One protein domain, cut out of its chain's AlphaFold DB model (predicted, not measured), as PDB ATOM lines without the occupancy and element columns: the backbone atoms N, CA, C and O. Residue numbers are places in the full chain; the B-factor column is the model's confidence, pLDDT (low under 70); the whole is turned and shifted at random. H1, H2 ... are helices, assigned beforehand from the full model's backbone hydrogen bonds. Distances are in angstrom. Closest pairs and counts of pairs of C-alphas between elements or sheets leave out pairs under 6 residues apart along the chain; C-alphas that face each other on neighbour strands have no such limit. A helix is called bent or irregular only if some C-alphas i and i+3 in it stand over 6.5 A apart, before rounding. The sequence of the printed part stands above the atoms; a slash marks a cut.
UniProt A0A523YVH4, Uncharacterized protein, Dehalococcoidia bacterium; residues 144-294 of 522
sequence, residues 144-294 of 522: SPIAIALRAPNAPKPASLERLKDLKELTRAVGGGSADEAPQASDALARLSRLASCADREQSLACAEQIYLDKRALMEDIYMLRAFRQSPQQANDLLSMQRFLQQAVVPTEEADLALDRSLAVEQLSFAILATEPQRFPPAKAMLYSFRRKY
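This is residues 144 to 294 of the 522 residues of an uncharacterized protein of Dehalococcoidia bacterium (UniProt A0A523YVH4). An elongated, all-helix body has H5 running through its middle, with two groups of helices at opposite ends of the longest axis. At one end H1, H2 and H3 pack on H5, and H4 packs on H3 beyond them; at the other end H6, H7 and H9 form a loose three-helix bundle, and the short H8 packs on H5 beside it. The printed part has 151 residues with nine named helices, H1 to H9 in order along the chain, and no named strand. It is compact, with a radius of gyration of the C-alphas of 16.7 A, and spans 52 by 30 by 28 A.

H1 is residues 144 to 151, from C-alpha 144 at (147.968, 125.668, 171.996). H2 is residues 162 to 174, 19.1 A long, and H3 residues 183 to 196, 19.7 A. H4 is residues 201 to 211. H5, residues 215 to 230, is 23.0 A long and begins at C-alpha 215, (153.131, 120.275, 165.652). H6 is residues 232 to 247, 22.6 A; H7 is residues 255 to 267, 18.5 A; H8 is residues 270 to 275. H9, residues 277 to 294, is 26.1 A long and ends at C-alpha 294, (171.964, 130.987, 141.658). H9 is only just irregular: C-alphas 278 and 281 are 6.9 A apart.

H5 is the hub, touching five helices. H1 touches it at a shallow tilt of 15 degrees, the same way, closest at the C-alphas of Ala 149 and Met 219, 5.6 A. H3 touches H5 at 71 degrees, only just about perpendicular, closest at the C-alphas of Ala 188 and Asp 221, 5.5 A. H2 touches H5 with residues 170 to 174 alone, closest at the C-alphas of Val 174 and Arg 229, 5.6 A. H3 and H4 form a helical hairpin, closest at the C-alphas of Leu 195 and Cys 207, 6.1 A. H8 touches H5, closest at the C-alphas of Tyr 223 and Phe 270, 5.4 A. H5 and H6 form a hairpin, with the C-alphas of Phe 228 and Ala 235 closest at 5.4 A. H6, H7 and H9 are an up and down bundle, each running against the one before. H7 touches H9 at 25 degrees, closest at the C-alphas of Gln 267 and Ala 283, 5.7 A. Every O i to N i+4 pair is within hydrogen-bond range in H2 to H8; in H1 it is 3 of 4, in H9 12 of 14.

The C-alphas farthest apart, of Ala 199 and Glu 253, are 52.7 A apart. The printed part has no cut and no long link. Its mean pLDDT is 91.3, and residues 176 to 181 are under 70.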
ATOM      1  N   SER A 144     147.143 124.475 171.759       93.25
ATOM      2  CA  SER A 144     147.968 125.668 171.996       93.25
ATOM      3  C   SER A 144     148.614 126.188 170.702       93.25
ATOM      4  O   SER A 144     148.405 127.363 170.385       93.25
ATOM      5  N   PRO A 145     149.294 125.355 169.884       94.88
ATOM      6  CA  PRO A 145     149.731 125.736 168.539       94.88
ATOM      7  C   PRO A 145     148.612 126.308 167.660       94.88
ATOM      8  O   PRO A 145     148.812 127.339 167.019       94.88
ATOM      9  N   ILE A 146     147.418 125.701 167.675       95.69
ATOM     10  CA  ILE A 146     146.254 126.193 166.918       95.69
ATOM     11  C   ILE A 146     145.847 127.589 167.405       95.69
ATOM     12  O   ILE A 146     145.646 128.500 166.603       95.69
ATOM     13  N   ALA A 147     145.745 127.783 168.722       94.56
ATOM     14  CA  ALA A 147     145.364 129.060 169.314       94.56
ATOM     15  C   ALA A 147     146.353 130.187 168.976       94.56
ATOM     16  O   ALA A 147     145.926 131.310 168.698       94.56
ATOM     17  N   ILE A 148     147.654 129.877 168.972       94.69
ATOM     18  CA  ILE A 148     148.727 130.793 168.570       94.69
ATOM     19  C   ILE A 148     148.604 131.110 167.079       94.69
ATOM     20  O   ILE A 148     148.427 132.273 166.706       94.69
ATOM     21  N   ALA A 149     148.625 130.084 166.227       95.75
ATOM     22  CA  ALA A 149     148.663 130.250 164.779       95.75
ATOM     23  C   ALA A 149     147.410 130.939 164.222       95.75
ATOM     24  O   ALA A 149     147.507 131.691 163.258       95.75
ATOM     25  N   LEU A 150     146.237 130.768 164.841       94.81
ATOM     26  CA  LEU A 150     145.007 131.454 164.425       94.81
ATOM     27  C   LEU A 150     144.986 132.954 164.758       94.81
ATOM     28  O   LEU A 150     144.250 133.706 164.116       94.81
ATOM     29  N   ARG A 151     145.737 133.402 165.772       92.69
ATOM     30  CA  ARG A 151     145.633 134.771 166.315       92.69
ATOM     31  C   ARG A 151     146.857 135.640 166.090       92.69
ATOM     32  O   ARG A 151     146.702 136.863 166.133       92.69
ATOM     33  N   ALA A 152     148.018 135.045 165.825       91.19
ATOM     34  CA  ALA A 152     149.264 135.779 165.647       91.19
ATOM     35  C   ALA A 152     149.098 136.921 164.615       91.19
ATOM     36  O   ALA A 152     148.444 136.708 163.588       91.19
ATOM     37  N   PRO A 153     149.633 138.126 164.873       89.12
ATOM     38  CA  PRO A 153     150.550 138.470 165.967       89.12
ATOM     39  C   PRO A 153     149.859 138.804 167.304       89.12
ATOM     40  O   PRO A 153     150.529 139.112 168.285       89.12
ATOM     41  N   ASN A 154     148.525 138.754 167.373       91.00
ATOM     42  CA  ASN A 154     147.791 139.065 168.601       91.00
ATOM     43  C   ASN A 154     147.902 137.938 169.633       91.00
ATOM     44  O   ASN A 154     148.108 136.775 169.280       91.00
ATOM     45  N   ALA A 155     147.666 138.279 170.905       88.88
ATOM     46  CA  ALA A 155     147.648 137.310 171.994       88.88
ATOM     47  C   ALA A 155     146.712 136.116 171.681       88.88
ATOM     48  O   ALA A 155     145.579 136.325 171.207       88.88
ATOM     49  N   PRO A 156     147.165 134.871 171.932       90.25
ATOM     50  CA  PRO A 156     146.353 133.687 171.702       90.25
ATOM     51  C   PRO A 156     145.130 133.698 172.619       90.25
ATOM     52  O   PRO A 156     145.191 134.111 173.778       90.25
ATOM     53  N   LYS A 157     144.000 133.218 172.097       90.00
ATOM     54  CA  LYS A 157     142.848 132.879 172.943       90.00
ATOM     55  C   LYS A 157     143.162 131.594 173.738       90.00
ATOM     56  O   LYS A 157     144.071 130.867 173.341       90.00
ATOM     57  N   PRO A 158     142.403 131.251 174.796       88.69
ATOM     58  CA  PRO A 158     142.613 129.999 175.522       88.69
ATOM     59  C   PRO A 158     142.622 128.770 174.599       88.69
ATOM     60  O   PRO A 158     141.815 128.682 173.662       88.69
ATOM     61  N   ALA A 159     143.529 127.832 174.880       87.75
ATOM     62  CA  ALA A 159     143.668 126.555 174.185       87.75
ATOM     63  C   ALA A 159     142.527 125.600 174.584       87.75
ATOM     64  O   ALA A 159     142.684 124.721 175.426       87.75
ATOM     65  N   SER A 160     141.347 125.821 174.005       88.06
ATOM     66  CA  SER A 160     140.133 125.032 174.238       88.06
ATOM     67  C   SER A 160     139.589 124.451 172.933       88.06
ATOM     68  O   SER A 160     139.962 124.891 171.843       88.06
ATOM     69  N   LEU A 161     138.678 123.476 173.025       88.00
ATOM     70  CA  LEU A 161     138.028 122.874 171.851       88.00
ATOM     71  C   LEU A 161     137.306 123.902 170.962       88.00
ATOM     72  O   LEU A 161     137.094 123.657 169.779       88.00
ATOM     73  N   GLU A 162     136.976 125.086 171.484       89.25
ATOM     74  CA  GLU A 162     136.445 126.185 170.673       89.25
ATOM     75  C   GLU A 162     137.391 126.608 169.545       89.25
ATOM     76  O   GLU A 162     136.933 127.101 168.517       89.25
ATOM     77  N   ARG A 163     138.704 126.394 169.697       92.56
ATOM     78  CA  ARG A 163     139.682 126.687 168.642       92.56
ATOM     79  C   ARG A 163     139.467 125.814 167.402       92.56
ATOM     80  O   ARG A 163     139.777 126.266 166.304       92.56
ATOM     81  N   LEU A 164     138.855 124.632 167.535       93.25
ATOM     82  CA  LEU A 164     138.442 123.821 166.383       93.25
ATOM     83  C   LEU A 164     137.288 124.471 165.607       93.25
ATOM     84  O   LEU A 164     137.220 124.331 164.388       93.25
ATOM     85  N   LYS A 165     136.414 125.240 166.275       93.00
ATOM     86  CA  LYS A 165     135.375 126.035 165.596       93.00
ATOM     87  C   LYS A 165     135.999 127.184 164.807       93.00
ATOM     88  O   LYS A 165     135.681 127.336 163.632       93.00
ATOM     89  N   ASP A 166     136.934 127.918 165.418       93.75
ATOM     90  CA  ASP A 166     137.693 128.975 164.732       93.75
ATOM     91  C   ASP A 166     138.446 128.397 163.507       93.75
ATOM     92  O   ASP A 166     138.473 129.005 162.434       93.75
ATOM     93  N   LEU A 167     139.008 127.187 163.632       95.19
ATOM     94  CA  LEU A 167     139.650 126.474 162.525       95.19
ATOM     95  C   LEU A 167     138.648 126.087 161.424       95.19
ATOM     96  O   LEU A 167     138.934 126.278 160.246       95.19
ATOM     97  N   LYS A 168     137.454 125.604 161.791       95.12
ATOM     98  CA  LYS A 168     136.374 125.264 160.848       95.12
ATOM     99  C   LYS A 168     135.897 126.473 160.045       95.12
ATOM    100  O   LYS A 168     135.532 126.348 158.877       95.12
ATOM    101  N   GLU A 169     135.866 127.648 160.665       94.38
ATOM    102  CA  GLU A 169     135.549 128.899 159.976       94.38
ATOM    103  C   GLU A 169     136.638 129.282 158.971       94.38
ATOM    104  O   GLU A 169     136.317 129.684 157.852       94.38
ATOM    105  N   LEU A 170     137.913 129.119 159.342       94.62
ATOM    106  CA  LEU A 170     139.037 129.358 158.438       94.62
ATOM    107  C   LEU A 170     138.992 128.425 157.224       94.62
ATOM    108  O   LEU A 170     139.073 128.907 156.095       94.62
ATOM    109  N   THR A 171     138.825 127.116 157.431       95.06
ATOM    110  CA  THR A 171     138.798 126.152 156.323       95.06
ATOM    111  C   THR A 171     137.614 126.398 155.392       95.06
ATOM    112  O   THR A 171     137.783 126.390 154.175       95.06
ATOM    113  N   ARG A 172     136.432 126.730 155.930       92.81
ATOM    114  CA  ARG A 172     135.269 127.100 155.108       92.81
ATOM    115  C   ARG A 172     135.514 128.364 154.280       92.81
ATOM    116  O   ARG A 172     135.077 128.421 153.138       92.81
ATOM    117  N   ALA A 173     136.189 129.365 154.845       90.81
ATOM    118  CA  ALA A 173     136.478 130.610 154.136       90.81
ATOM    119  C   ALA A 173     137.441 130.407 152.952       90.81
ATOM    120  O   ALA A 173     137.316 131.102 151.950       90.81
ATOM    121  N   VAL A 174     138.379 129.461 153.059       88.88
ATOM    122  CA  VAL A 174     139.351 129.156 151.993       88.88
ATOM    123  C   VAL A 174     138.803 128.157 150.967       88.88
ATOM    124  O   VAL A 174     139.062 128.297 149.775       88.88
ATOM    125  N   GLY A 175     137.979 127.194 151.391       79.50
ATOM    126  CA  GLY A 175     137.380 126.179 150.511       79.50
ATOM    127  C   GLY A 175     136.372 126.700 149.476       79.50
ATOM    128  O   GLY A 175     135.797 125.903 148.748       79.50
ATOM    129  N   GLY A 176     136.145 128.016 149.399       67.12
ATOM    130  CA  GLY A 176     135.267 128.666 148.420       67.12
ATOM    131  C   GLY A 176     135.901 128.967 147.051       67.12
ATOM    132  O   GLY A 176     135.288 129.704 146.284       67.12
ATOM    133  N   GLY A 177     137.100 128.446 146.751       64.25
ATOM    134  CA  GLY A 177     137.709 128.497 145.409       64.25
ATOM    135  C   GLY A 177     139.168 128.968 145.331       64.25
ATOM    136  O   GLY A 177     139.739 128.953 144.249       64.25
ATOM    137  N   SER A 178     139.808 129.377 146.435       62.06
ATOM    138  CA  SER A 178     141.183 129.918 146.400       62.06
ATOM    139  C   SER A 178     142.301 128.881 146.570       62.06
ATOM    140  O   SER A 178     143.454 129.196 146.285       62.06
ATOM    141  N   ALA A 179     141.989 127.664 147.029       61.34
ATOM    142  CA  ALA A 179     142.973 126.600 147.267       61.34
ATOM    143  C   ALA A 179     143.078 125.561 146.134       61.34
ATOM    144  O   ALA A 179     144.029 124.781 146.124       61.34
ATOM    145  N   ASP A 180     142.140 125.543 145.181       62.56
ATOM    146  CA  ASP A 180     142.071 124.501 144.141       62.56
ATOM    147  C   ASP A 180     143.219 124.593 143.121       62.56
ATOM    148  O   ASP A 180     143.598 123.597 142.510       62.56
ATOM    149  N   GLU A 181     143.827 125.771 142.980       68.81
ATOM    150  CA  GLU A 181     144.951 126.008 142.067       68.81
ATOM    151  C   GLU A 181     146.312 125.573 142.651       68.81
ATOM    152  O   GLU A 181     147.307 125.505 141.928       68.81
ATOM    153  N   ALA A 182     146.375 125.239 143.948       79.81
ATOM    154  CA  ALA A 182     147.612 124.893 144.647       79.81
ATOM    155  C   ALA A 182     147.476 123.562 145.419       79.81
ATOM    156  O   ALA A 182     146.893 123.543 146.505       79.81
ATOM    157  N   PRO A 183     148.095 122.455 144.948       85.81
ATOM    158  CA  PRO A 183     147.986 121.140 145.595       85.81
ATOM    159  C   PRO A 183     148.360 121.153 147.083       85.81
ATOM    160  O   PRO A 183     147.656 120.589 147.911       85.81
ATOM    161  N   GLN A 184     149.421 121.886 147.438       88.62
ATOM    162  CA  GLN A 184     149.887 122.025 148.823       88.62
ATOM    163  C   GLN A 184     148.832 122.680 149.733       88.62
ATOM    164  O   GLN A 184     148.643 122.247 150.870       88.62
ATOM    165  N   ALA A 185     148.119 123.694 149.230       90.06
ATOM    166  CA  ALA A 185     147.055 124.368 149.968       90.06
ATOM    167  C   ALA A 185     145.801 123.489 150.075       90.06
ATOM    168  O   ALA A 185     145.179 123.448 151.135       90.06
ATOM    169  N   SER A 186     145.465 122.753 149.012       90.94
ATOM    170  CA  SER A 186     144.358 121.788 149.003       90.94
ATOM    171  C   SER A 186     144.580 120.656 150.014       90.94
ATOM    172  O   SER A 186     143.700 120.360 150.826       90.94
ATOM    173  N   ASP A 187     145.793 120.100 150.072       93.00
ATOM    174  CA  ASP A 187     146.152 119.059 151.035       93.00
ATOM    175  C   ASP A 187     146.057 119.562 152.486       93.00
ATOM    176  O   ASP A 187     145.501 118.884 153.355       93.00
ATOM    177  N   ALA A 188     146.565 120.768 152.760       94.25
ATOM    178  CA  ALA A 188     146.446 121.396 154.077       94.25
ATOM    179  C   ALA A 188     144.988 121.694 154.445       94.25
ATOM    180  O   ALA A 188     144.566 121.454 155.580       94.25
ATOM    181  N   LEU A 189     144.188 122.161 153.483       95.00
ATOM    182  CA  LEU A 189     142.759 122.383 153.662       95.00
ATOM    183  C   LEU A 189     142.038 121.082 154.029       95.00
ATOM    184  O   LEU A 189     141.236 121.083 154.966       95.00
ATOM    185  N   ALA A 190     142.344 119.974 153.353       94.25
ATOM    186  CA  ALA A 190     141.775 118.664 153.655       94.25
ATOM    187  C   ALA A 190     142.161 118.187 155.066       94.25
ATOM    188  O   ALA A 190     141.288 117.805 155.854       94.25
ATOM    189  N   ARG A 191     143.452 118.277 155.424       95.75
ATOM    190  CA  ARG A 191     143.962 117.919 156.758       95.75
ATOM    191  C   ARG A 191     143.295 118.733 157.868       95.75
ATOM    192  O   ARG A 191     142.767 118.164 158.825       95.75
ATOM    193  N   LEU A 192     143.276 120.059 157.738       96.38
ATOM    194  CA  LEU A 192     142.701 120.951 158.746       96.38
ATOM    195  C   LEU A 192     141.176 120.844 158.822       96.38
ATOM    196  O   LEU A 192     140.622 120.928 159.915       96.38
ATOM    197  N   SER A 193     140.485 120.595 157.705       95.44
ATOM    198  CA  SER A 193     139.030 120.377 157.705       95.44
ATOM    199  C   SER A 193     138.647 119.096 158.439       95.44
ATOM    200  O   SER A 193     137.658 119.079 159.177       95.44
ATOM    201  N   ARG A 194     139.449 118.035 158.280       95.50
ATOM    202  CA  ARG A 194     139.276 116.785 159.021       95.50
ATOM    203  C   ARG A 194     139.457 117.006 160.525       95.50
ATOM    204  O   ARG A 194     138.591 116.600 161.294       95.50
ATOM    205  N   LEU A 195     140.514 117.712 160.936       95.69
ATOM    206  CA  LEU A 195     140.760 118.048 162.344       95.69
ATOM    207  C   LEU A 195     139.656 118.939 162.942       95.69
ATOM    208  O   LEU A 195     139.179 118.695 164.047       95.69
ATOM    209  N   ALA A 196     139.196 119.943 162.195       94.81
ATOM    210  CA  ALA A 196     138.142 120.866 162.619       94.81
ATOM    211  C   ALA A 196     136.742 120.225 162.718       94.81
ATOM    212  O   ALA A 196     135.809 120.845 163.234       94.81
ATOM    213  N   SER A 197     136.577 119.007 162.196       93.88
ATOM    214  CA  SER A 197     135.310 118.266 162.218       93.88
ATOM    215  C   SER A 197     135.175 117.318 163.412       93.88
ATOM    216  O   SER A 197     134.096 116.763 163.609       93.88
ATOM    217  N   CYS A 198     136.228 117.138 164.216       92.94
ATOM    218  CA  CYS A 198     136.187 116.308 165.418       92.94
ATOM    219  C   CYS A 198     135.217 116.884 166.464       92.94
ATOM    220  O   CYS A 198     135.221 118.089 166.727       92.94
ATOM    221  N   ALA A 199     134.388 116.018 167.053       82.81
ATOM    222  CA  ALA A 199     133.341 116.430 167.989       82.81
ATOM    223  C   ALA A 199     133.839 116.546 169.439       82.81
ATOM    224  O   ALA A 199     133.349 117.393 170.188       82.81
ATOM    225  N   ASP A 200     134.813 115.717 169.824       86.94
ATOM    226  CA  ASP A 200     135.304 115.595 171.197       86.94
ATOM    227  C   ASP A 200     136.845 115.609 171.301       86.94
ATOM    228  O   ASP A 200     137.582 115.713 170.312       86.94
ATOM    229  N   ARG A 201     137.339 115.569 172.545       89.06
ATOM    230  CA  ARG A 201     138.766 115.669 172.889       89.06
ATOM    231  C   ARG A 201     139.577 114.463 172.426       89.06
ATOM    232  O   ARG A 201     140.678 114.647 171.923       89.06
ATOM    233  N   GLU A 202     139.043 113.258 172.575       89.94
ATOM    234  CA  GLU A 202     139.758 112.031 172.220       89.94
ATOM    235  C   GLU A 202     139.862 111.891 170.701       89.94
ATOM    236  O   GLU A 202     140.946 111.657 170.171       89.94
ATOM    237  N   GLN A 203     138.761 112.137 169.985       91.19
ATOM    238  CA  GLN A 203     138.732 112.152 168.527       91.19
ATOM    239  C   GLN A 203     139.642 113.235 167.955       91.19
ATOM    240  O   GLN A 203     140.344 112.978 166.980       91.19
ATOM    241  N   SER A 204     139.631 114.446 168.527       92.50
ATOM    242  CA  SER A 204     140.497 115.532 168.048       92.50
ATOM    243  C   SER A 204     141.973 115.235 168.283       92.50
ATOM    244  O   SER A 204     142.767 115.473 167.376       92.50
ATOM    245  N   LEU A 205     142.337 114.659 169.432       92.94
ATOM    246  CA  LEU A 205     143.708 114.237 169.707       92.94
ATOM    247  C   LEU A 205     144.151 113.110 168.772       92.94
ATOM    248  O   LEU A 205     145.152 113.268 168.083       92.94
ATOM    249  N   ALA A 206     143.378 112.025 168.670       92.38
ATOM    250  CA  ALA A 206     143.707 110.903 167.791       92.38
ATOM    251  C   ALA A 206     143.828 111.344 166.322       92.38
ATOM    252  O   ALA A 206     144.721 110.911 165.592       92.38
ATOM    253  N   CYS A 207     142.948 112.248 165.883       94.00
ATOM    254  CA  CYS A 207     143.010 112.847 164.556       94.00
ATOM    255  C   CYS A 207     144.270 113.710 164.383       94.00
ATOM    256  O   CYS A 207     144.961 113.585 163.372       94.00
ATOM    257  N   ALA A 208     144.598 114.552 165.365       94.12
ATOM    258  CA  ALA A 208     145.783 115.401 165.331       94.12
ATOM    259  C   ALA A 208     147.082 114.584 165.319       94.12
ATOM    260  O   ALA A 208     147.944 114.871 164.497       94.12
ATOM    261  N   GLU A 209     147.204 113.545 166.142       93.75
ATOM    262  CA  GLU A 209     148.374 112.655 166.178       93.75
ATOM    263  C   GLU A 209     148.537 111.860 164.877       93.75
ATOM    264  O   GLU A 209     149.653 111.658 164.403       93.75
ATOM    265  N   GLN A 210     147.426 111.450 164.255       93.88
ATOM    266  CA  GLN A 210     147.463 110.753 162.971       93.88
ATOM    267  C   GLN A 210     147.897 111.669 161.816       93.88
ATOM    268  O   GLN A 210     148.567 111.215 160.890       93.88
ATOM    269  N   ILE A 211     147.463 112.931 161.825       94.75
ATOM    270  CA  ILE A 211     147.708 113.875 160.727       94.75
ATOM    271  C   ILE A 211     149.041 114.617 160.912       94.75
ATOM    272  O   ILE A 211     149.765 114.832 159.942       94.75
ATOM    273  N   TYR A 212     149.364 115.003 162.146       95.31
ATOM    274  CA  TYR A 212     150.482 115.873 162.501       95.31
ATOM    275  C   TYR A 212     151.338 115.246 163.604       95.31
ATOM    276  O   TYR A 212     151.183 115.530 164.797       95.31
ATOM    277  N   LEU A 213     152.315 114.443 163.180       89.06
ATOM    278  CA  LEU A 213     153.400 113.998 164.058       89.06
ATOM    279  C   LEU A 213     154.263 115.187 164.518       89.06
ATOM    280  O   LEU A 213     154.706 115.226 165.663       89.06
ATOM    281  N   ASP A 214     154.463 116.177 163.638       90.31
ATOM    282  CA  ASP A 214     155.123 117.445 163.957       90.31
ATOM    283  C   ASP A 214     154.096 118.580 164.104       90.31
ATOM    284  O   ASP A 214     153.421 118.979 163.154       90.31
ATOM    285  N   LYS A 215     154.016 119.148 165.311       91.88
ATOM    286  CA  LYS A 215     153.131 120.275 165.652       91.88
ATOM    287  C   LYS A 215     153.493 121.557 164.897       91.88
ATOM    288  O   LYS A 215     152.636 122.424 164.735       91.88
ATOM    289  N   ARG A 216     154.733 121.693 164.410       91.81
ATOM    290  CA  ARG A 216     155.133 122.825 163.561       91.81
ATOM    291  C   ARG A 216     154.436 122.765 162.207       91.81
ATOM    292  O   ARG A 216     153.948 123.791 161.751       91.81
ATOM    293  N   ALA A 217     154.290 121.573 161.624       93.56
ATOM    294  CA  ALA A 217     153.557 121.391 160.370       93.56
ATOM    295  C   ALA A 217     152.075 121.792 160.504       93.56
ATOM    296  O   ALA A 217     151.526 122.426 159.608       93.56
ATOM    297  N   LEU A 218     151.453 121.514 161.658       96.31
ATOM    298  CA  LEU A 218     150.103 121.997 161.974       96.31
ATOM    299  C   LEU A 218     150.025 123.530 161.973       96.31
ATOM    300  O   LEU A 218     149.085 124.101 161.423       96.31
ATOM    301  N   MET A 219     150.996 124.210 162.592       95.75
ATOM    302  CA  MET A 219     151.029 125.674 162.601       95.75
ATOM    303  C   MET A 219     151.240 126.249 161.201       95.75
ATOM    304  O   MET A 219     150.530 127.182 160.832       95.75
ATOM    305  N   GLU A 220     152.170 125.690 160.425       94.19
ATOM    306  CA  GLU A 220     152.436 126.124 159.050       94.19
ATOM    307  C   GLU A 220     151.198 125.985 158.160       94.19
ATOM    308  O   GLU A 220     150.847 126.939 157.467       94.19
ATOM    309  N   ASP A 221     150.462 124.873 158.249       95.88
ATOM    310  CA  ASP A 221     149.213 124.696 157.500       95.88
ATOM    311  C   ASP A 221     148.173 125.770 157.876       95.88
ATOM    312  O   ASP A 221     147.498 126.328 157.007       95.88
ATOM    313  N   ILE A 222     148.067 126.126 159.162       96.62
ATOM    314  CA  ILE A 222     147.153 127.186 159.619       96.62
ATOM    315  C   ILE A 222     147.597 128.552 159.091       96.62
ATOM    316  O   ILE A 222     146.761 129.309 158.592       96.62
ATOM    317  N   TYR A 223     148.887 128.887 159.183       96.31
ATOM    318  CA  TYR A 223     149.412 130.148 158.656       96.31
ATOM    319  C   TYR A 223     149.232 130.249 157.142       96.31
ATOM    320  O   TYR A 223     148.825 131.304 156.650       96.31
ATOM    321  N   MET A 224     149.444 129.152 156.419       94.88
ATOM    322  CA  MET A 224     149.200 129.070 154.987       94.88
ATOM    323  C   MET A 224     147.734 129.355 154.658       94.88
ATOM    324  O   MET A 224     147.453 130.276 153.891       94.88
ATOM    325  N   LEU A 225     146.773 128.658 155.280       94.25
ATOM    326  CA  LEU A 225     145.351 128.927 155.021       94.25
ATOM    327  C   LEU A 225     144.944 130.354 155.414       94.25
ATOM    328  O   LEU A 225     144.115 130.970 154.742       94.25
ATOM    329  N   ARG A 226     145.533 130.925 156.470       93.50
ATOM    330  CA  ARG A 226     145.316 132.338 156.822       93.50
ATOM    331  C   ARG A 226     145.809 133.283 155.729       93.50
ATOM    332  O   ARG A 226     145.087 134.222 155.395       93.50
ATOM    333  N   ALA A 227     146.990 133.031 155.171       92.38
ATOM    334  CA  ALA A 227     147.519 133.816 154.064       92.38
ATOM    335  C   ALA A 227     146.617 133.709 152.828       92.38
ATOM    336  O   ALA A 227     146.271 134.735 152.247       92.38
ATOM    337  N   PHE A 228     146.129 132.510 152.493       91.75
ATOM    338  CA  PHE A 228     145.154 132.314 151.410       91.75
ATOM    339  C   PHE A 228     143.830 133.037 151.658       91.75
ATOM    340  O   PHE A 228     143.263 133.616 150.736       91.75
ATOM    341  N   ARG A 229     143.336 133.057 152.900       91.19
ATOM    342  CA  ARG A 229     142.137 133.825 153.261       91.19
ATOM    343  C   ARG A 229     142.345 135.334 153.087       91.19
ATOM    344  O   ARG A 229     141.391 136.036 152.763       91.19
ATOM    345  N   GLN A 230     143.550 135.839 153.351       89.31
ATOM    346  CA  GLN A 230     143.857 137.269 153.289       89.31
ATOM    347  C   GLN A 230     144.186 137.744 151.867       89.31
ATOM    348  O   GLN A 230     143.696 138.790 151.444       89.31
ATOM    349  N   SER A 231     145.032 137.009 151.144       89.69
ATOM    350  CA  SER A 231     145.460 137.328 149.782       89.69
ATOM    351  C   SER A 231     145.870 136.051 149.026       89.69
ATOM    352  O   SER A 231     147.034 135.648 149.092       89.69
ATOM    353  N   PRO A 232     144.946 135.421 148.270       89.62
ATOM    354  CA  PRO A 232     145.237 134.213 147.493       89.62
ATOM    355  C   PRO A 232     146.421 134.376 146.534       89.62
ATOM    356  O   PRO A 232     147.290 133.514 146.473       89.62
ATOM    357  N   GLN A 233     146.502 135.516 145.837       88.50
ATOM    358  CA  GLN A 233     147.586 135.775 144.889       88.50
ATOM    359  C   GLN A 233     148.954 135.827 145.579       88.50
ATOM    360  O   GLN A 233     149.893 135.192 145.114       88.50
ATOM    361  N   GLN A 234     149.080 136.550 146.700       90.06
ATOM    362  CA  GLN A 234     150.352 136.616 147.431       90.06
ATOM    363  C   GLN A 234     150.726 135.267 148.053       90.06
ATOM    364  O   GLN A 234     151.905 134.925 148.100       90.06
ATOM    365  N   ALA A 235     149.740 134.486 148.502       92.06
ATOM    366  CA  ALA A 235     149.976 133.142 149.014       92.06
ATOM    367  C   ALA A 235     150.472 132.185 147.910       92.06
ATOM    368  O   ALA A 235     151.419 131.432 148.136       92.06
ATOM    369  N   ASN A 236     149.906 132.267 146.702       90.38
ATOM    370  CA  ASN A 236     150.371 131.518 145.530       90.38
ATOM    371  C   ASN A 236     151.779 131.938 145.082       90.38
ATOM    372  O   ASN A 236     152.622 131.080 144.794       90.38
ATOM    373  N   ASP A 237     152.058 133.245 145.074       91.00
ATOM    374  CA  ASP A 237     153.404 133.782 144.857       91.00
ATOM    375  C   ASP A 237     154.383 133.161 145.869       91.00
ATOM    376  O   ASP A 237     155.416 132.622 145.476       91.00
ATOM    377  N   LEU A 238     154.041 133.172 147.161       93.00
ATOM    378  CA  LEU A 238     154.887 132.635 148.227       93.00
ATOM    379  C   LEU A 238     155.129 131.124 148.092       93.00
ATOM    380  O   LEU A 238     156.269 130.685 148.226       93.00
ATOM    381  N   LEU A 239     154.104 130.330 147.765       92.00
ATOM    382  CA  LEU A 239     154.279 128.895 147.498       92.00
ATOM    383  C   LEU A 239     155.236 128.644 146.332       92.00
ATOM    384  O   LEU A 239     156.097 127.766 146.402       92.00
ATOM    385  N   SER A 240     155.109 129.429 145.263       90.25
ATOM    386  CA  SER A 240     155.987 129.324 144.095       90.25
ATOM    387  C   SER A 240     157.435 129.669 144.458       90.25
ATOM    388  O   SER A 240     158.366 128.976 144.051       90.25
ATOM    389  N   MET A 241     157.627 130.691 145.292       93.12
ATOM    390  CA  MET A 241     158.931 131.097 145.821       93.12
ATOM    391  C   MET A 241     159.565 130.033 146.725       93.12
ATOM    392  O   MET A 241     160.744 129.715 146.573       93.12
ATOM    393  N   GLN A 242     158.791 129.442 147.637       93.06
ATOM    394  CA  GLN A 242     159.261 128.346 148.488       93.06
ATOM    395  C   GLN A 242     159.634 127.114 147.658       93.06
ATOM    396  O   GLN A 242     160.672 126.503 147.908       93.06
ATOM    397  N   ARG A 243     158.837 126.776 146.636       91.06
ATOM    398  CA  ARG A 243     159.140 125.673 145.712       91.06
ATOM    399  C   ARG A 243     160.453 125.908 144.971       91.06
ATOM    400  O   ARG A 243     161.266 124.990 144.896       91.06
ATOM    401  N   PHE A 244     160.686 127.134 144.496       92.25
ATOM    402  CA  PHE A 244     161.960 127.513 143.887       92.25
ATOM    403  C   PHE A 244     163.132 127.248 144.846       92.25
ATOM    404  O   PHE A 244     164.075 126.549 144.493       92.25
ATOM    405  N   LEU A 245     163.047 127.740 146.087       93.69
ATOM    406  CA  LEU A 245     164.100 127.562 147.095       93.69
ATOM    407  C   LEU A 245     164.329 126.091 147.472       93.69
ATOM    408  O   LEU A 245     165.466 125.682 147.710       93.69
ATOM    409  N   GLN A 246     163.270 125.283 147.524       91.69
ATOM    410  CA  GLN A 246     163.368 123.847 147.799       91.69
ATOM    411  C   GLN A 246     164.098 123.095 146.683       91.69
ATOM    412  O   GLN A 246     164.886 122.202 146.977       91.69
ATOM    413  N   GLN A 247     163.859 123.471 145.427       91.38
ATOM    414  CA  GLN A 247     164.476 122.846 144.256       91.38
ATOM    415  C   GLN A 247     165.882 123.386 143.950       91.38
ATOM    416  O   GLN A 247     166.661 122.700 143.293       91.38
ATOM    417  N   ALA A 248     166.215 124.593 144.414       93.06
ATOM    418  CA  ALA A 248     167.517 125.220 144.202       93.06
ATOM    419  C   ALA A 248     168.569 124.580 145.116       93.06
ATOM    420  O   ALA A 248     168.782 125.023 146.248       93.06
ATOM    421  N   VAL A 249     169.196 123.505 144.638       93.31
ATOM    422  CA  VAL A 249     170.273 122.801 145.345       93.31
ATOM    423  C   VAL A 249     171.551 123.625 145.251       93.31
ATOM    424  O   VAL A 249     172.008 123.933 144.157       93.31
ATOM    425  N   VAL A 250     172.135 123.965 146.399       94.00
ATOM    426  CA  VAL A 250     173.386 124.729 146.481       94.00
ATOM    427  C   VAL A 250     174.485 123.821 147.041       94.00
ATOM    428  O   VAL A 250     174.292 123.276 148.132       94.00
ATOM    429  N   PRO A 251     175.610 123.633 146.326       91.81
ATOM    430  CA  PRO A 251     176.743 122.849 146.813       91.81
ATOM    431  C   PRO A 251     177.359 123.447 148.079       91.81
ATOM    432  O   PRO A 251     177.289 124.653 148.311       91.81
ATOM    433  N   THR A 252     178.001 122.612 148.894       86.19
ATOM    434  CA  THR A 252     178.641 123.043 150.150       86.19
ATOM    435  C   THR A 252     179.796 124.021 149.948       86.19
ATOM    436  O   THR A 252     180.131 124.776 150.856       86.19
ATOM    437  N   GLU A 253     180.404 124.003 148.767       88.88
ATOM    438  CA  GLU A 253     181.494 124.877 148.348       88.88
ATOM    439  C   GLU A 253     181.026 126.330 148.165       88.88
ATOM    440  O   GLU A 253     181.807 127.255 148.372       88.88
ATOM    441  N   GLU A 254     179.741 126.534 147.863       91.94
ATOM    442  CA  GLU A 254     179.125 127.845 147.633       91.94
ATOM    443  C   GLU A 254     178.507 128.401 148.927       91.94
ATOM    444  O   GLU A 254     177.293 128.606 149.038       91.94
ATOM    445  N   ALA A 255     179.346 128.618 149.945       91.62
ATOM    446  CA  ALA A 255     178.907 128.991 151.295       91.62
ATOM    447  C   ALA A 255     178.039 130.265 151.331       91.62
ATOM    448  O   ALA A 255     177.016 130.296 152.019       91.62
ATOM    449  N   ASP A 256     178.403 131.289 150.555       93.88
ATOM    450  CA  ASP A 256     177.659 132.551 150.490       93.88
ATOM    451  C   ASP A 256     176.270 132.354 149.865       93.88
ATOM    452  O   ASP A 256     175.266 132.860 150.369       93.88
ATOM    453  N   LEU A 257     176.187 131.554 148.797       94.88
ATOM    454  CA  LEU A 257     174.925 131.242 148.132       94.88
ATOM    455  C   LEU A 257     174.026 130.374 149.027       94.88
ATOM    456  O   LEU A 257     172.807 130.557 149.060       94.88
ATOM    457  N   ALA A 258     174.617 129.455 149.793       94.75
ATOM    458  CA  ALA A 258     173.902 128.629 150.761       94.75
ATOM    459  C   ALA A 258     173.344 129.464 151.928       94.75
ATOM    460  O   ALA A 258     172.221 129.211 152.388       94.75
ATOM    461  N   LEU A 259     174.090 130.479 152.379       95.06
ATOM    462  CA  LEU A 259     173.631 131.436 153.383       95.06
ATOM    463  C   LEU A 259     172.464 132.276 152.850       95.06
ATOM    464  O   LEU A 259     171.414 132.320 153.494       95.06
ATOM    465  N   ASP A 260     172.602 132.859 151.655       95.06
ATOM    466  CA  ASP A 260     171.538 133.628 150.994       95.06
ATOM    467  C   ASP A 260     170.253 132.794 150.845       95.06
ATOM    468  O   ASP A 260     169.154 133.269 151.146       95.06
ATOM    469  N   ARG A 261     170.380 131.521 150.437       95.38
ATOM    470  CA  ARG A 261     169.250 130.585 150.338       95.38
ATOM    471  C   ARG A 261     168.576 130.362 151.688       95.38
ATOM    472  O   ARG A 261     167.350 130.383 151.766       95.38
ATOM    473  N   SER A 262     169.360 130.116 152.734       94.62
ATOM    474  CA  SER A 262     168.841 129.818 154.074       94.62
ATOM    475  C   SER A 262     168.091 131.015 154.656       94.62
ATOM    476  O   SER A 262     166.977 130.857 155.156       94.62
ATOM    477  N   LEU A 263     168.646 132.219 154.491       94.75
ATOM    478  CA  LEU A 263     167.984 133.471 154.856       94.75
ATOM    479  C   LEU A 263     166.683 133.663 154.066       94.75
ATOM    480  O   LEU A 263     165.654 134.009 154.649       94.75
ATOM    481  N   ALA A 264     166.691 133.390 152.758       94.88
ATOM    482  CA  ALA A 264     165.492 133.464 151.927       94.88
ATOM    483  C   ALA A 264     164.397 132.489 152.376       94.88
ATOM    484  O   ALA A 264     163.244 132.902 152.488       94.88
ATOM    485  N   VAL A 265     164.748 131.237 152.684       94.44
ATOM    486  CA  VAL A 265     163.810 130.229 153.210       94.44
ATOM    487  C   VAL A 265     163.189 130.688 154.526       94.44
ATOM    488  O   VAL A 265     161.981 130.553 154.704       94.44
ATOM    489  N   GLU A 266     163.988 131.254 155.429       93.00
ATOM    490  CA  GLU A 266     163.499 131.729 156.721       93.00
ATOM    491  C   GLU A 266     162.502 132.885 156.557       93.00
ATOM    492  O   GLU A 266     161.379 132.807 157.060       93.00
ATOM    493  N   GLN A 267     162.876 133.934 155.811       94.06
ATOM    494  CA  GLN A 267     162.033 135.126 155.640       94.06
ATOM    495  C   GLN A 267     160.775 134.860 154.801       94.06
ATOM    496  O   GLN A 267     159.765 135.542 154.982       94.06
ATOM    497  N   LEU A 268     160.816 133.882 153.891       94.06
ATOM    498  CA  LEU A 268     159.678 133.457 153.073       94.06
ATOM    499  C   LEU A 268     158.922 132.296 153.727       94.06
ATOM    500  O   LEU A 268     158.614 131.298 153.079       94.06
ATOM    501  N   SER A 269     158.590 132.431 155.010       93.19
ATOM    502  CA  SER A 269     157.708 131.511 155.735       93.19
ATOM    503  C   SER A 269     156.320 132.117 155.939       93.19
ATOM    504  O   SER A 269     156.167 133.328 156.131       93.19
ATOM    505  N   PHE A 270     155.285 131.272 155.925       94.06
ATOM    506  CA  PHE A 270     153.921 131.729 156.183       94.06
ATOM    507  C   PHE A 270     153.776 132.276 157.601       94.06
ATOM    508  O   PHE A 270     153.087 133.274 157.787       94.06
ATOM    509  N   ALA A 271     154.460 131.677 158.580       92.00
ATOM    510  CA  ALA A 271     154.485 132.167 159.954       92.00
ATOM    511  C   ALA A 271     154.938 133.635 160.045       92.00
ATOM    512  O   ALA A 271     154.187 134.465 160.557       92.00
ATOM    513  N   ILE A 272     156.118 133.970 159.498       91.50
ATOM    514  CA  ILE A 272     156.662 135.335 159.556       91.50
ATOM    515  C   ILE A 272     155.741 136.312 158.831       91.50
ATOM    516  O   ILE A 272     155.404 137.363 159.375       91.50
ATOM    517  N   LEU A 273     155.297 135.966 157.624       90.12
ATOM    518  CA  LEU A 273     154.526 136.880 156.784       90.12
ATOM    519  C   LEU A 273     153.077 137.052 157.255       90.12
ATOM    520  O   LEU A 273     152.504 138.124 157.073       90.12
ATOM    521  N   ALA A 274     152.498 136.052 157.924       87.44
ATOM    522  CA  ALA A 274     151.204 136.190 158.587       87.44
ATOM    523  C   ALA A 274     151.282 137.109 159.819       87.44
ATOM    524  O   ALA A 274     150.298 137.776 160.148       87.44
ATOM    525  N   THR A 275     152.429 137.147 160.510       87.69
ATOM    526  CA  THR A 275     152.649 138.051 161.651       87.69
ATOM    527  C   THR A 275     153.098 139.448 161.247       87.69
ATOM    528  O   THR A 275     152.693 140.423 161.876       87.69
ATOM    529  N   GLU A 276     153.903 139.556 160.192       90.56
ATOM    530  CA  GLU A 276     154.543 140.790 159.739       90.56
ATOM    531  C   GLU A 276     154.423 140.940 158.208       90.56
ATOM    532  O   GLU A 276     155.420 140.811 157.489       90.56
ATOM    533  N   PRO A 277     153.221 141.243 157.673       88.50
ATOM    534  CA  PRO A 277     152.985 141.312 156.224       88.50
ATOM    535  C   PRO A 277     153.890 142.310 155.487       88.50
ATOM    536  O   PRO A 277     154.232 142.115 154.321       88.50
ATOM    537  N   GLN A 278     154.336 143.366 156.174       90.62
ATOM    538  CA  GLN A 278     155.269 144.367 155.652       90.62
ATOM    539  C   GLN A 278     156.641 143.795 155.258       90.62
ATOM    540  O   GLN A 278     157.372 144.439 154.508       90.62
ATOM    541  N   ARG A 279     157.001 142.592 155.729       92.44
ATOM    542  CA  ARG A 279     158.243 141.909 155.343       92.44
ATOM    543  C   ARG A 279     158.172 141.238 153.974       92.44
ATOM    544  O   ARG A 279     159.214 140.863 153.442       92.44
ATOM    545  N   PHE A 280     156.988 141.112 153.372       92.50
ATOM    546  CA  PHE A 280     156.854 140.413 152.094       92.50
ATOM    547  C   PHE A 280     157.660 141.067 150.954       92.50
ATOM    548  O   PHE A 280     158.444 140.358 150.321       92.50
ATOM    549  N   PRO A 281     157.577 142.394 150.701       94.38
ATOM    550  CA  PRO A 281     158.383 143.025 149.653       94.38
ATOM    551  C   PRO A 281     159.908 142.845 149.810       94.38
ATOM    552  O   PRO A 281     160.537 142.436 148.830       94.38
ATOM    553  N   PRO A 282     160.535 143.085 150.984       95.25
ATOM    554  CA  PRO A 282     161.973 142.859 151.131       95.25
ATOM    555  C   PRO A 282     162.357 141.373 151.045       95.25
ATOM    556  O   PRO A 282     163.377 141.060 150.434       95.25
ATOM    557  N   ALA A 283     161.538 140.450 151.562       94.81
ATOM    558  CA  ALA A 283     161.785 139.011 151.420       94.81
ATOM    559  C   ALA A 283     161.748 138.567 149.944       94.81
ATOM    560  O   ALA A 283     162.626 137.836 149.482       94.81
ATOM    561  N   LYS A 284     160.783 139.083 149.170       95.06
ATOM    562  CA  LYS A 284     160.681 138.866 147.719       95.06
ATOM    563  C   LYS A 284     161.904 139.415 146.973       95.06
ATOM    564  O   LYS A 284     162.449 138.738 146.104       95.06
ATOM    565  N   ALA A 285     162.380 140.609 147.332       95.44
ATOM    566  CA  ALA A 285     163.584 141.197 146.740       95.44
ATOM    567  C   ALA A 285     164.853 140.378 147.045       95.44
ATOM    568  O   ALA A 285     165.676 140.167 146.151       95.44
ATOM    569  N   MET A 286     164.989 139.873 148.274       95.38
ATOM    570  CA  MET A 286     166.089 138.991 148.669       95.38
ATOM    571  C   MET A 286     166.099 137.701 147.844       95.38
ATOM    572  O   MET A 286     167.144 137.333 147.309       95.38
ATOM    573  N   LEU A 287     164.941 137.064 147.649       95.25
ATOM    574  CA  LEU A 287     164.840 135.906 146.763       95.25
ATOM    575  C   LEU A 287     165.257 136.234 145.331       95.25
ATOM    576  O   LEU A 287     165.955 135.439 144.714       95.25
ATOM    577  N   TYR A 288     164.844 137.373 144.776       93.75
ATOM    578  CA  TYR A 288     165.246 137.739 143.416       93.75
ATOM    579  C   TYR A 288     166.749 137.999 143.292       93.75
ATOM    580  O   TYR A 288     167.339 137.668 142.263       93.75
ATOM    581  N   SER A 289     167.379 138.536 144.340       94.31
ATOM    582  CA  SER A 289     168.837 138.642 144.410       94.31
ATOM    583  C   SER A 289     169.492 137.258 144.426       94.31
ATOM    584  O   SER A 289     170.330 136.975 143.569       94.31
ATOM    585  N   PHE A 290     169.042 136.371 145.321       95.12
ATOM    586  CA  PHE A 290     169.505 134.984 145.397       95.12
ATOM    587  C   PHE A 290     169.337 134.258 144.059       95.12
ATOM    588  O   PHE A 290     170.290 133.691 143.539       95.12
ATOM    589  N   ARG A 291     168.146 134.329 143.458       93.88
ATOM    590  CA  ARG A 291     167.812 133.671 142.193       93.88
ATOM    591  C   ARG A 291     168.753 134.088 141.069       93.88
ATOM    592  O   ARG A 291     169.186 133.235 140.306       93.88
ATOM    593  N   ARG A 292     169.090 135.376 140.977       92.31
ATOM    594  CA  ARG A 292     170.034 135.876 139.971       92.31
ATOM    595  C   ARG A 292     171.425 135.268 140.151       92.31
ATOM    596  O   ARG A 292     172.005 134.814 139.172       92.31
ATOM    597  N   LYS A 293     171.932 135.237 141.388       93.75
ATOM    598  CA  LYS A 293     173.224 134.609 141.706       93.75
ATOM    599  C   LYS A 293     173.191 133.111 141.403       93.75
ATOM    600  O   LYS A 293     174.035 132.617 140.672       93.75
ATOM    601  N   TYR A 294     172.155 132.419 141.874       94.12
ATOM    602  CA  TYR A 294     171.964 130.987 141.658       94.12
ATOM    603  C   TYR A 294     171.925 130.613 140.172       94.12
ATOM    604  O   TYR A 294     172.603 129.678 139.771       94.12
TER     605      TYR A 294